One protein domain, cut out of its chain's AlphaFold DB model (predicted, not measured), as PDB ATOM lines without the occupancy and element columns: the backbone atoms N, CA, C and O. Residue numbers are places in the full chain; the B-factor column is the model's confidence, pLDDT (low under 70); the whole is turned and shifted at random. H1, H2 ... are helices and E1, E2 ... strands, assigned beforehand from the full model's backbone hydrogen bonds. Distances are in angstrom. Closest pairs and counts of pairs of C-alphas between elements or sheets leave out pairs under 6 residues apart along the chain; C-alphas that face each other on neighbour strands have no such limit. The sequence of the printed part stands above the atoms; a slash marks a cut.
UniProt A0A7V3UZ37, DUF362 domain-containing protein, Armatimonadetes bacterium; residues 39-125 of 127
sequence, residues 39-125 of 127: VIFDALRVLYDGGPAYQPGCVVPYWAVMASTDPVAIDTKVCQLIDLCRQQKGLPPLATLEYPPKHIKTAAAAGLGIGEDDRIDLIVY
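This is residues 39 to 125 of the 127 residues of the protein "DUF362 domain-containing protein" of Armatimonadetes bacterium (UniProt A0A7V3UZ37). A small, twisted sheet of three strands has one long helix, H1, over one of its faces, while no named helix covers the other face. The hairpin E1 and E2 bows under H1, both strands bending on the way; beyond the end of H1 a long link folds back to the short helix H2, which packs near the beginning of H1 and away from the sheet. The 87 printed residues include two named helices and three named strands, in the order E1, E2, H1, H2, E3 along the chain, and the class is mixed, helices and strands. The sheet runs E1, E2, E3 and is antiparallel throughout. The whole is compact, with a radius of gyration of the C-alphas of 13.1 A and spans of 36 by 33 by 21 A.

Find C-alpha 39 at (87.774, 60.346, 82.245); there E1 begins, residues 39 to 47, 19.1 A from first to last C-alpha, and it bends by 85 degrees at residue 44. E2, residues 59 to 68, is 23.9 A long and bends by 70 degrees at residue 63. E3, residues 120 to 124, covers 12.5 A and ends at C-alpha 124, (93.373, 75.894, 79.539). Look at C-alpha 71, (83.035, 60.773, 86.240), for the beginning of H1, residues 71 to 88, which runs 26.3 A. H2, residues 103 to 109, is 9.7 A long.

Start at the inner strand E2. The hairpin E1 and E2 is antiparallel at 170 degrees, with N 41 and O 66 at 2.8 A, within hydrogen-bond range. On the other side of E2, E3 is antiparallel at 141 degrees, with N 65 and O 123 at 2.9 A, within that range. H1 is on the sheet at a height of 8.8 A, over E1 and E2, and with it forms two layers, a helix on one face of a sheet. It runs along the strands, at 12 degrees to E1 on the local plane; the closest C-alphas of E1 and H1 are those of Val 39 and Pro 71, 6.2 A apart. H2 touches H1 with residues 72 to 76 of H1 alone, the closest C-alphas being those of Val 72 and Ile 104, 6.2 A apart. This helical hairpin runs opposite ways at a steep tilt of 44 degrees. H2 is not on the sheet, and it is apart from E1 and E2. In H1 and H2 every O i to N i+4 pair is within hydrogen-bond range.

The C-alphas of Gly 57 and Gly 111 are the two farthest apart, at 36.8 A. Look for long links between E1 and E2, 11 residues, and between H1 and H2, 14 residues. The printed part has no cut; its mean pLDDT is 96.5, and no printed residue is under 70.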
ATOM      1  N   VAL A  39      88.532  59.639  83.273       96.62
ATOM      2  CA  VAL A  39      87.774  60.346  82.245       96.62
ATOM      3  C   VAL A  39      88.628  61.514  81.780       96.62
ATOM      4  O   VAL A  39      89.091  62.297  82.604       96.62
ATOM      5  N   ILE A  40      88.833  61.613  80.469       97.19
ATOM      6  CA  ILE A  40      89.460  62.765  79.817       97.19
ATOM      7  C   ILE A  40      88.392  63.394  78.930       97.19
ATOM      8  O   ILE A  40      87.745  62.690  78.155       97.19
ATOM      9  N   PHE A  41      88.201  64.700  79.062       97.38
ATOM     10  CA  PHE A  41      87.225  65.466  78.303       97.38
ATOM     11  C   PHE A  41      87.932  66.565  77.515       97.38
ATOM     12  O   PHE A  41      88.677  67.364  78.090       97.38
ATOM     13  N   ASP A  42      87.689  66.620  76.205       96.06
ATOM     14  CA  ASP A  42      88.162  67.709  75.364       96.06
ATOM     15  C   ASP A  42      87.115  68.825  75.318       96.06
ATOM     16  O   ASP A  42      85.979  68.661  74.886       96.06
ATOM     17  N   ALA A  43      87.509  70.004  75.777       96.00
ATOM     18  CA  ALA A  43      86.707  71.213  75.708       96.00
ATOM     19  C   ALA A  43      87.371  72.208  74.749       96.00
ATOM     20  O   ALA A  43      87.449  73.402  75.021       96.00
ATOM     21  N   LEU A  44      87.889  71.728  73.611       96.50
ATOM     22  CA  LEU A  44      88.475  72.609  72.592       96.50
ATOM     23  C   LEU A  44      87.417  73.576  72.046       96.50
ATOM     24  O   LEU A  44      87.677  74.767  71.853       96.50
ATOM     25  N   ARG A  45      86.202  73.056  71.847       96.31
ATOM     26  CA  ARG A  45      85.013  73.793  71.425       96.31
ATOM     27  C   ARG A  45      83.815  73.340  72.250       96.31
ATOM     28  O   ARG A  45      83.628  72.144  72.446       96.31
ATOM     29  N   VAL A  46      82.982  74.282  72.674       96.81
ATOM     30  CA  VAL A  46      81.789  74.014  73.485       96.81
ATOM     31  C   VAL A  46      80.546  74.262  72.644       96.81
ATOM     32  O   VAL A  46      80.335  75.381  72.177       96.81
ATOM     33  N   LEU A  47      79.726  73.224  72.459       97.44
ATOM     34  CA  LEU A  47      78.380  73.324  71.894       97.44
ATOM     35  C   LEU A  47      77.403  73.691  73.016       97.44
ATOM     36  O   LEU A  47      77.130  72.863  73.882       97.44
ATOM     37  N   TYR A  48      76.890  74.921  73.014       97.62
ATOM     38  CA  TYR A  48      76.058  75.427  74.112       97.62
ATOM     39  C   TYR A  48      74.544  75.306  73.861       97.62
ATOM     40  O   TYR A  48      73.753  75.453  74.798       97.62
ATOM     41  N   ASP A  49      74.117  75.050  72.618       97.50
ATOM     42  CA  ASP A  49      72.702  74.901  72.261       97.50
ATOM     43  C   ASP A  49      72.473  74.023  71.017       97.50
ATOM     44  O   ASP A  49      73.372  73.844  70.194       97.50
ATOM     45  N   GLY A  50      71.265  73.459  70.895       93.94
ATOM     46  CA  GLY A  50      70.814  72.677  69.731       93.94
ATOM     47  C   GLY A  50      71.487  71.308  69.527       93.94
ATOM     48  O   GLY A  50      71.387  70.721  68.445       93.94
ATOM     49  N   GLY A  51      72.170  70.799  70.558       92.25
ATOM     50  CA  GLY A  51      72.714  69.440  70.591       92.25
ATOM     51  C   GLY A  51      71.633  68.345  70.620       92.25
ATOM     52  O   GLY A  51      70.444  68.644  70.707       92.25
ATOM     53  N   PRO A  52      72.022  67.055  70.556       90.06
ATOM     54  CA  PRO A  52      73.393  66.532  70.611       90.06
ATOM     55  C   PRO A  52      74.151  66.573  69.273       90.06
ATOM     56  O   PRO A  52      75.351  66.309  69.247       90.06
ATOM     57  N   ALA A  53      73.476  66.880  68.161       93.50
ATOM     58  CA  ALA A  53      74.131  67.068  66.869       93.50
ATOM     59  C   ALA A  53      74.939  68.376  66.845       93.50
ATOM     60  O   ALA A  53      74.590  69.345  67.515       93.50
ATOM     61  N   TYR A  54      76.011  68.416  66.054       94.62
ATOM     62  CA  TYR A  54      76.817  69.625  65.892       94.62
ATOM     63  C   TYR A  54      75.990  70.770  65.290       94.62
ATOM     64  O   TYR A  54      75.414  70.613  64.215       94.62
ATOM     65  N   GLN A  55      75.992  71.930  65.955       97.25
ATOM     66  CA  GLN A  55      75.360  73.161  65.473       97.25
ATOM     67  C   GLN A  55      76.413  74.259  65.288       97.25
ATOM     68  O   GLN A  55      76.828  74.866  66.274       97.25
ATOM     69  N   PRO A  56      76.837  74.571  64.049       95.00
ATOM     70  CA  PRO A  56      77.908  75.537  63.802       95.00
ATOM     71  C   PRO A  56      77.674  76.914  64.444       95.00
ATOM     72  O   PRO A  56      78.617  77.540  64.914       95.00
ATOM     73  N   GLY A  57      76.420  77.378  64.485       97.00
ATOM     74  CA  GLY A  57      76.049  78.677  65.056       97.00
ATOM     75  C   GLY A  57      75.985  78.719  66.586       97.00
ATOM     76  O   GLY A  57      75.831  79.801  67.144       97.00
ATOM     77  N   CYS A  58      76.101  77.570  67.260       97.81
ATOM     78  CA  CYS A  58      75.981  77.455  68.715       97.81
ATOM     79  C   CYS A  58      77.253  76.904  69.369       97.81
ATOM     80  O   CYS A  58      77.191  76.216  70.389       97.81
ATOM     81  N   VAL A  59      78.413  77.182  68.769       97.75
ATOM     82  CA  VAL A  59      79.710  76.693  69.240       97.75
ATOM     83  C   VAL A  59      80.648  77.853  69.530       97.75
ATOM     84  O   VAL A  59      80.746  78.795  68.745       97.75
ATOM     85  N   VAL A  60      81.366  77.773  70.650       96.75
ATOM     86  CA  VAL A  60      82.418  78.729  71.022       96.75
ATOM     87  C   VAL A  60      83.748  78.012  71.255       96.75
ATOM     88  O   VAL A  60      83.746  76.879  71.746       96.75
ATOM     89  N   PRO A  61      84.893  78.624  70.902       96.38
ATOM     90  CA  PRO A  61      86.191  78.101  71.307       96.38
ATOM     91  C   PRO A  61      86.359  78.238  72.826       96.38
ATOM     92  O   PRO A  61      85.954  79.245  73.405       96.38
ATOM     93  N   TYR A  62      86.969  77.236  73.457       95.94
ATOM     94  CA  TYR A  62      87.321  77.275  74.885       95.94
ATOM     95  C   TYR A  62      88.748  76.780  75.155       95.94
ATOM     96  O   TYR A  62      89.373  77.245  76.102       95.94
ATOM     97  N   TRP A  63      89.293  75.927  74.276       96.88
ATOM     98  CA  TRP A  63      90.697  75.502  74.299       96.88
ATOM     99  C   TRP A  63      91.140  74.904  75.635       96.88
ATOM    100  O   TRP A  63      92.181  75.269  76.166       96.88
ATOM    101  N   ALA A  64      90.374  73.954  76.174       97.00
ATOM    102  CA  ALA A  64      90.758  73.269  77.404       97.00
ATOM    103  C   ALA A  64      90.690  71.744  77.303       97.00
ATOM    104  O   ALA A  64      89.974  71.186  76.470       97.00
ATOM    105  N   VAL A  65      91.422  71.076  78.193       97.81
ATOM    106  CA  VAL A  65      91.332  69.635  78.453       97.81
ATOM    107  C   VAL A  65      91.103  69.443  79.950       97.81
ATOM    108  O   VAL A  65      91.759  70.091  80.765       97.81
ATOM    109  N   MET A  66      90.164  68.566  80.300       98.00
ATOM    110  CA  MET A  66      89.866  68.184  81.681       98.00
ATOM    111  C   MET A  66      90.141  66.701  81.895       98.00
ATOM    112  O   MET A  66      89.856  65.885  81.019       98.00
ATOM    113  N   ALA A  67      90.634  66.342  83.074       98.12
ATOM    114  CA  ALA A  67      90.823  64.961  83.486       98.12
ATOM    115  C   ALA A  67      90.334  64.749  84.924       98.12
ATOM    116  O   ALA A  67      90.514  65.606  85.783       98.12
ATOM    117  N   SER A  68      89.706  63.606  85.190       98.00
ATOM    118  CA  SER A  68      89.209  63.258  86.525       98.00
ATOM    119  C   SER A  68      89.072  61.748  86.689       98.00
ATOM    120  O   SER A  68      88.763  61.025  85.738       98.00
ATOM    121  N   THR A  69      89.249  61.261  87.916       96.31
ATOM    122  CA  THR A  69      88.866  59.893  88.306       96.31
ATOM    123  C   THR A  69      87.416  59.809  88.799       96.31
ATOM    124  O   THR A  69      86.898  58.713  88.999       96.31
ATOM    125  N   ASP A  70      86.770  60.955  89.013       96.88
ATOM    126  CA  ASP A  70      85.351  61.103  89.323       96.88
ATOM    127  C   ASP A  70      84.581  61.452  88.029       96.88
ATOM    128  O   ASP A  70      84.692  62.580  87.530       96.88
ATOM    129  N   PRO A  71      83.801  60.515  87.457       94.44
ATOM    130  CA  PRO A  71      83.035  60.773  86.240       94.44
ATOM    131  C   PRO A  71      81.913  61.804  86.441       94.44
ATOM    132  O   PRO A  71      81.592  62.539  85.510       94.44
ATOM    133  N   VAL A  72      81.340  61.896  87.646       97.62
ATOM    134  CA  VAL A  72      80.270  62.853  87.971       97.62
ATOM    135  C   VAL A  72      80.821  64.279  88.004       97.62
ATOM    136  O   VAL A  72      80.117  65.213  87.615       97.62
ATOM    137  N   ALA A  73      82.081  64.459  88.416       98.00
ATOM    138  CA  ALA A  73      82.740  65.766  88.435       98.00
ATOM    139  C   ALA A  73      82.856  66.365  87.025       98.00
ATOM    140  O   ALA A  73      82.477  67.517  86.812       98.00
ATOM    141  N   ILE A  74      83.282  65.568  86.036       97.44
ATOM    142  CA  ILE A  74      83.368  66.019  84.637       97.44
ATOM    143  C   ILE A  74      81.993  66.421  84.104       97.44
ATOM    144  O   ILE A  74      81.849  67.535  83.603       97.44
ATOM    145  N   ASP A  75      80.974  65.568  84.246       96.75
ATOM    146  CA  ASP A  75      79.632  65.871  83.730       96.75
ATOM    147  C   ASP A  75      79.046  67.138  84.385       96.75
ATOM    148  O   ASP A  75      78.454  67.985  83.707       96.75
ATOM    149  N   THR A  76      79.268  67.310  85.694       97.62
ATOM    150  CA  THR A  76      78.867  68.511  86.444       97.62
ATOM    151  C   THR A  76      79.556  69.761  85.899       97.62
ATOM    152  O   THR A  76      78.880  70.738  85.566       97.62
ATOM    153  N   LYS A  77      80.885  69.729  85.745       97.44
ATOM    154  CA  LYS A  77      81.675  70.861  85.245       97.44
ATOM    155  C   LYS A  77      81.317  71.228  83.807       97.44
ATOM    156  O   LYS A  77      81.196  72.409  83.487       97.44
ATOM    157  N   VAL A  78      81.092  70.238  82.946       96.31
ATOM    158  CA  VAL A  78      80.672  70.462  81.555       96.31
ATOM    159  C   VAL A  78      79.280  71.093  81.500       96.31
ATOM    160  O   VAL A  78      79.076  72.029  80.728       96.31
ATOM    161  N   CYS A  79      78.338  70.665  82.349       97.00
ATOM    162  CA  CYS A  79      77.029  71.321  82.435       97.00
ATOM    163  C   CYS A  79      77.139  72.781  82.883       97.00
ATOM    164  O   CYS A  79      76.508  73.644  82.277       97.00
ATOM    165  N   GLN A  80      77.976  73.077  83.882       97.06
ATOM    166  CA  GLN A  80      78.247  74.456  84.308       97.06
ATOM    167  C   GLN A  80      78.855  75.296  83.176       97.06
ATOM    168  O   GLN A  80      78.458  76.444  82.982       97.06
ATOM    169  N   LEU A  81      79.794  74.731  82.411       97.31
ATOM    170  CA  LEU A  81      80.421  75.403  81.270       97.31
ATOM    171  C   LEU A  81      79.404  75.709  80.163       97.31
ATOM    172  O   LEU A  81      79.383  76.819  79.634       97.31
ATOM    173  N   ILE A  82      78.524  74.754  79.846       97.94
ATOM    174  CA  ILE A  82      77.431  74.968  78.893       97.94
ATOM    175  C   ILE A  82      76.493  76.069  79.402       97.94
ATOM    176  O   ILE A  82      76.187  76.986  78.643       97.94
ATOM    177  N   ASP A  83      76.078  76.030  80.669       98.25
ATOM    178  CA  ASP A  83      75.202  77.054  81.252       98.25
ATOM    179  C   ASP A  83      75.840  78.447  81.256       98.25
ATOM    180  O   ASP A  83      75.161  79.426  80.944       98.25
ATOM    181  N   LEU A  84      77.148  78.548  81.509       97.81
ATOM    182  CA  LEU A  84      77.890  79.803  81.386       97.81
ATOM    183  C   LEU A  84      77.810  80.358  79.956       97.81
ATOM    184  O   LEU A  84      77.493  81.533  79.758       97.81
ATOM    185  N   CYS A  85      78.049  79.520  78.943       98.00
ATOM    186  CA  CYS A  85      77.926  79.931  77.543       98.00
ATOM    187  C   CYS A  85      76.486  80.327  77.187       98.00
ATOM    188  O   CYS A  85      76.271  81.341  76.524       98.00
ATOM    189  N   ARG A  86      75.488  79.566  77.653       98.31
ATOM    190  CA  ARG A  86      74.063  79.863  77.441       98.31
ATOM    191  C   ARG A  86      73.684  81.208  78.049       98.31
ATOM    192  O   ARG A  86      73.084  82.031  77.360       98.31
ATOM    193  N   GLN A  87      74.114  81.472  79.281       98.38
ATOM    194  CA  GLN A  87      73.892  82.746  79.960       98.38
ATOM    195  C   GLN A  87      74.486  83.918  79.169       98.38
ATOM    196  O   GLN A  87      73.798  84.912  78.939       98.38
ATOM    197  N   GLN A  88      75.726  83.792  78.683       97.94
ATOM    198  CA  GLN A  88      76.377  84.816  77.851       97.94
ATOM    199  C   GLN A  88      75.643  85.087  76.527       97.94
ATOM    200  O   GLN A  88      75.815  86.150  75.931       97.94
ATOM    201  N   LYS A  89      74.830  84.137  76.054       97.94
ATOM    202  CA  LYS A  89      74.011  84.252  74.840       97.94
ATOM    203  C   LYS A  89      72.544  84.587  75.125       97.94
ATOM    204  O   LYS A  89      71.746  84.605  74.194       97.94
ATOM    205  N   GLY A  90      72.186  84.865  76.382       98.00
ATOM    206  CA  GLY A  90      70.813  85.190  76.778       98.00
ATOM    207  C   GLY A  90      69.845  84.004  76.709       98.00
ATOM    208  O   GLY A  90      68.641  84.209  76.572       98.00
ATOM    209  N   LEU A  91      70.356  82.773  76.777       98.31
ATOM    210  CA  LEU A  91      69.558  81.548  76.751       98.31
ATOM    211  C   LEU A  91      69.221  81.064  78.172       98.31
ATOM    212  O   LEU A  91      70.004  81.281  79.101       98.31
ATOM    213  N   PRO A  92      68.083  80.367  78.356       97.94
ATOM    214  CA  PRO A  92      67.717  79.788  79.644       97.94
ATOM    215  C   PRO A  92      68.674  78.648  80.045       97.94
ATOM    216  O   PRO A  92      69.203  77.961  79.162       97.94
ATOM    217  N   PRO A  93      68.882  78.392  81.349       98.06
ATOM    218  CA  PRO A  93      69.780  77.338  81.825       98.06
ATOM    219  C   PRO A  93      69.250  75.932  81.505       98.06
ATOM    220  O   PRO A  93      68.036  75.712  81.452       98.06
ATOM    221  N   LEU A  94      70.153  74.957  81.373       97.38
ATOM    222  CA  LEU A  94      69.865  73.549  81.075       97.38
ATOM    223  C   LEU A  94      68.811  72.952  82.014       97.38
ATOM    224  O   LEU A  94      67.960  72.181  81.579       97.38
ATOM    225  N   ALA A  95      68.829  73.337  83.293       96.75
ATOM    226  CA  ALA A  95      67.884  72.863  84.305       96.75
ATOM    227  C   ALA A  95      66.407  73.190  83.997       96.75
ATOM    228  O   ALA A  95      65.521  72.543  84.551       96.75
ATOM    229  N   THR A  96      66.146  74.183  83.141       97.00
ATOM    230  CA  THR A  96      64.792  74.634  82.767       97.00
ATOM    231  C   THR A  96      64.303  74.085  81.429       97.00
ATOM    232  O   THR A  96      63.168  74.353  81.040       97.00
ATOM    233  N   LEU A  97      65.138  73.325  80.718       94.88
ATOM    234  CA  LEU A  97      64.756  72.700  79.453       94.88
ATOM    235  C   LEU A  97      63.807  71.517  79.679       94.88
ATOM    236  O   LEU A  97      63.687  71.003  80.789       94.88
ATOM    237  N   GLU A  98      63.166  71.052  78.603       93.56
ATOM    238  CA  GLU A  98      62.285  69.873  78.621       93.56
ATOM    239  C   GLU A  98      63.012  68.621  79.147       93.56
ATOM    240  O   GLU A  98      62.466  67.858  79.947       93.56
ATOM    241  N   TYR A  99      64.284  68.462  78.762       92.75
ATOM    242  CA  TYR A  99      65.146  67.346  79.151       92.75
ATOM    243  C   TYR A  99      66.406  67.852  79.869       92.75
ATOM    244  O   TYR A  99      67.479  67.922  79.264       92.75
ATOM    245  N   PRO A 100      66.313  68.225  81.156       95.56
ATOM    246  CA  PRO A 100      67.484  68.647  81.910       95.56
ATOM    247  C   PRO A 100      68.393  67.434  82.204       95.56
ATOM    248  O   PRO A 100      67.903  66.300  82.254       95.56
ATOM    249  N   PRO A 101      69.703  67.632  82.459       95.69
ATOM    250  CA  PRO A 101      70.675  66.553  82.677       95.69
ATOM    251  C   PRO A 101      70.538  65.895  84.068       95.69
ATOM    252  O   PRO A 101      71.452  65.903  84.889       95.69
ATOM    253  N   LYS A 102      69.368  65.310  84.360       96.75
ATOM    254  CA  LYS A 102      69.036  64.697  85.663       96.75
ATOM    255  C   LYS A 102      69.952  63.528  86.025       96.75
ATOM    256  O   LYS A 102      70.275  63.358  87.199       96.75
ATOM    257  N   HIS A 103      70.433  62.804  85.014       96.31
ATOM    258  CA  HIS A 103      71.322  61.654  85.165       96.31
ATOM    259  C   HIS A 103      72.581  61.947  85.995       96.31
ATOM    260  O   HIS A 103      73.088  61.034  86.636       96.31
ATOM    261  N   ILE A 104      73.068  63.193  86.034       97.38
ATOM    262  CA  ILE A 104      74.232  63.583  86.849       97.38
ATOM    263  C   ILE A 104      73.920  63.409  88.337       97.38
ATOM    264  O   ILE A 104      74.683  62.785  89.073       97.38
ATOM    265  N   LYS A 105      72.746  63.885  88.776       97.06
ATOM    266  CA  LYS A 105      72.284  63.710  90.160       97.06
ATOM    267  C   LYS A 105      72.012  62.240  90.468       97.06
ATOM    268  O   LYS A 105      72.392  61.767  91.535       97.06
ATOM    269  N   THR A 106      71.400  61.512  89.532       97.81
ATOM    270  CA  THR A 106      71.161  60.068  89.676       97.81
ATOM    271  C   THR A 106      72.470  59.284  89.806       97.81
ATOM    272  O   THR A 106      72.564  58.381  90.633       97.81
ATOM    273  N   ALA A 107      73.502  59.632  89.032       97.38
ATOM    274  CA  ALA A 107      74.820  59.005  89.102       97.38
ATOM    275  C   ALA A 107      75.525  59.290  90.436       97.38
ATOM    276  O   ALA A 107      76.052  58.360  91.052       97.38
ATOM    277  N   ALA A 108      75.473  60.539  90.913       97.56
ATOM    278  CA  ALA A 108      76.007  60.922  92.221       97.56
ATOM    279  C   ALA A 108      75.333  60.140  93.359       97.56
ATOM    280  O   ALA A 108      75.999  59.496  94.169       97.56
ATOM    281  N   ALA A 109      73.995  60.113  93.371       97.50
ATOM    282  CA  ALA A 109      73.210  59.384  94.368       97.50
ATOM    283  C   ALA A 109      73.479  57.869  94.351       97.50
ATOM    284  O   ALA A 109      73.333  57.200  95.372       97.50
ATOM    285  N   ALA A 110      73.893  57.327  93.205       96.12
ATOM    286  CA  ALA A 110      74.241  55.922  93.057       96.12
ATOM    287  C   ALA A 110      75.716  55.599  93.379       96.12
ATOM    288  O   ALA A 110      76.138  54.452  93.205       96.12
ATOM    289  N   GLY A 111      76.491  56.585  93.851       95.69
ATOM    290  CA  GLY A 111      77.864  56.409  94.328       95.69
ATOM    291  C   GLY A 111      78.920  56.300  93.226       95.69
ATOM    292  O   GLY A 111      80.011  55.800  93.487       95.69
ATOM    293  N   LEU A 112      78.618  56.738  91.998       95.81
ATOM    294  CA  LEU A 112      79.593  56.738  90.896       95.81
ATOM    295  C   LEU A 112      80.646  57.847  91.010       95.81
ATOM    296  O   LEU A 112      81.671  57.786  90.336       95.81
ATOM    297  N   GLY A 113      80.379  58.851  91.837       95.75
ATOM    298  CA  GLY A 113      81.185  60.048  92.005       95.75
ATOM    299  C   GLY A 113      80.461  61.049  92.897       95.75
ATOM    300  O   GLY A 113      79.284  60.862  93.205       95.75
ATOM    301  N   ILE A 114      81.165  62.088  93.330       94.06
ATOM    302  CA  ILE A 114      80.630  63.130  94.214       94.06
ATOM    303  C   ILE A 114      80.331  64.428  93.462       94.06
ATOM    304  O   ILE A 114      79.471  65.183  93.899       94.06
ATOM    305  N   GLY A 115      80.954  64.645  92.298       94.12
ATOM    306  CA  GLY A 115      80.649  65.807  91.459       94.12
ATOM    307  C   GLY A 115      81.386  67.092  91.845       94.12
ATOM    308  O   GLY A 115      80.947  68.168  91.457       94.12
ATOM    309  N   GLU A 116      82.476  66.981  92.606       93.19
ATOM    310  CA  GLU A 116      83.221  68.127  93.143       93.19
ATOM    311  C   GLU A 116      84.317  68.621  92.189       93.19
ATOM    312  O   GLU A 116      85.004  67.836  91.530       93.19
ATOM    313  N   ASP A 117      84.512  69.940  92.155       90.75
ATOM    314  CA  ASP A 117      85.477  70.605  91.270       90.75
ATOM    315  C   ASP A 117      86.936  70.248  91.583       90.75
ATOM    316  O   ASP A 117      87.771  70.206  90.682       90.75
ATOM    317  N   ASP A 118      87.250  69.961  92.849       93.50
ATOM    318  CA  ASP A 118      88.601  69.614  93.309       93.50
ATOM    319  C   ASP A 118      89.092  68.245  92.801       93.50
ATOM    320  O   ASP A 118      90.265  67.896  92.957       93.50
ATOM    321  N   ARG A 119      88.209  67.470  92.158       93.44
ATOM    322  CA  ARG A 119      88.526  66.201  91.492       93.44
ATOM    323  C   ARG A 119      88.959  66.363  90.040       93.44
ATOM    324  O   ARG A 119      89.274  65.356  89.406       93.44
ATOM    325  N   ILE A 120      88.969  67.586  89.518       97.94
ATOM    326  CA  ILE A 120      89.230  67.864  88.109       97.94
ATOM    327  C   ILE A 120      90.586  68.548  87.961       97.94
ATOM    328  O   ILE A 120      90.816  69.626  88.504       97.94
ATOM    329  N   ASP A 121      91.458  67.947  87.158       97.94
ATOM    330  CA  ASP A 121      92.608  68.641  86.587       97.94
ATOM    331  C   ASP A 121      92.161  69.324  85.287       97.94
ATOM    332  O   ASP A 121      91.691  68.657  84.362       97.94
ATOM    333  N   LEU A 122      92.240  70.655  85.240       97.06
ATOM    334  CA  LEU A 122      91.802  71.488  84.119       97.06
ATOM    335  C   LEU A 122      92.990  72.290  83.589       97.06
ATOM    336  O   LEU A 122      93.517  73.169  84.272       97.06
ATOM    337  N   ILE A 123      93.337  72.057  82.325       97.50
ATOM    338  CA  ILE A 123      94.356  72.820  81.606       97.50
ATOM    339  C   ILE A 123      93.667  73.637  80.519       97.50
ATOM    340  O   ILE A 123      93.009  73.079  79.641       97.50
ATOM    341  N   VAL A 124      93.843  74.958  80.568       96.00
ATOM    342  CA  VAL A 124      93.373  75.894  79.539       96.00
ATOM    343  C   VAL A 124      94.570  76.365  78.723       96.00
ATOM    344  O   VAL A 124      95.563  76.843  79.272       96.00
ATOM    345  N   TYR A 125      94.468  76.238  77.408       95.12
ATOM    346  CA  TYR A 125      95.474  76.671  76.453       95.12
ATOM    347  C   TYR A 125      95.128  78.067  75.942       95.12
ATOM    348  O   TYR A 125      93.975  78.374  75.640       95.12
TER     349      TYR A 125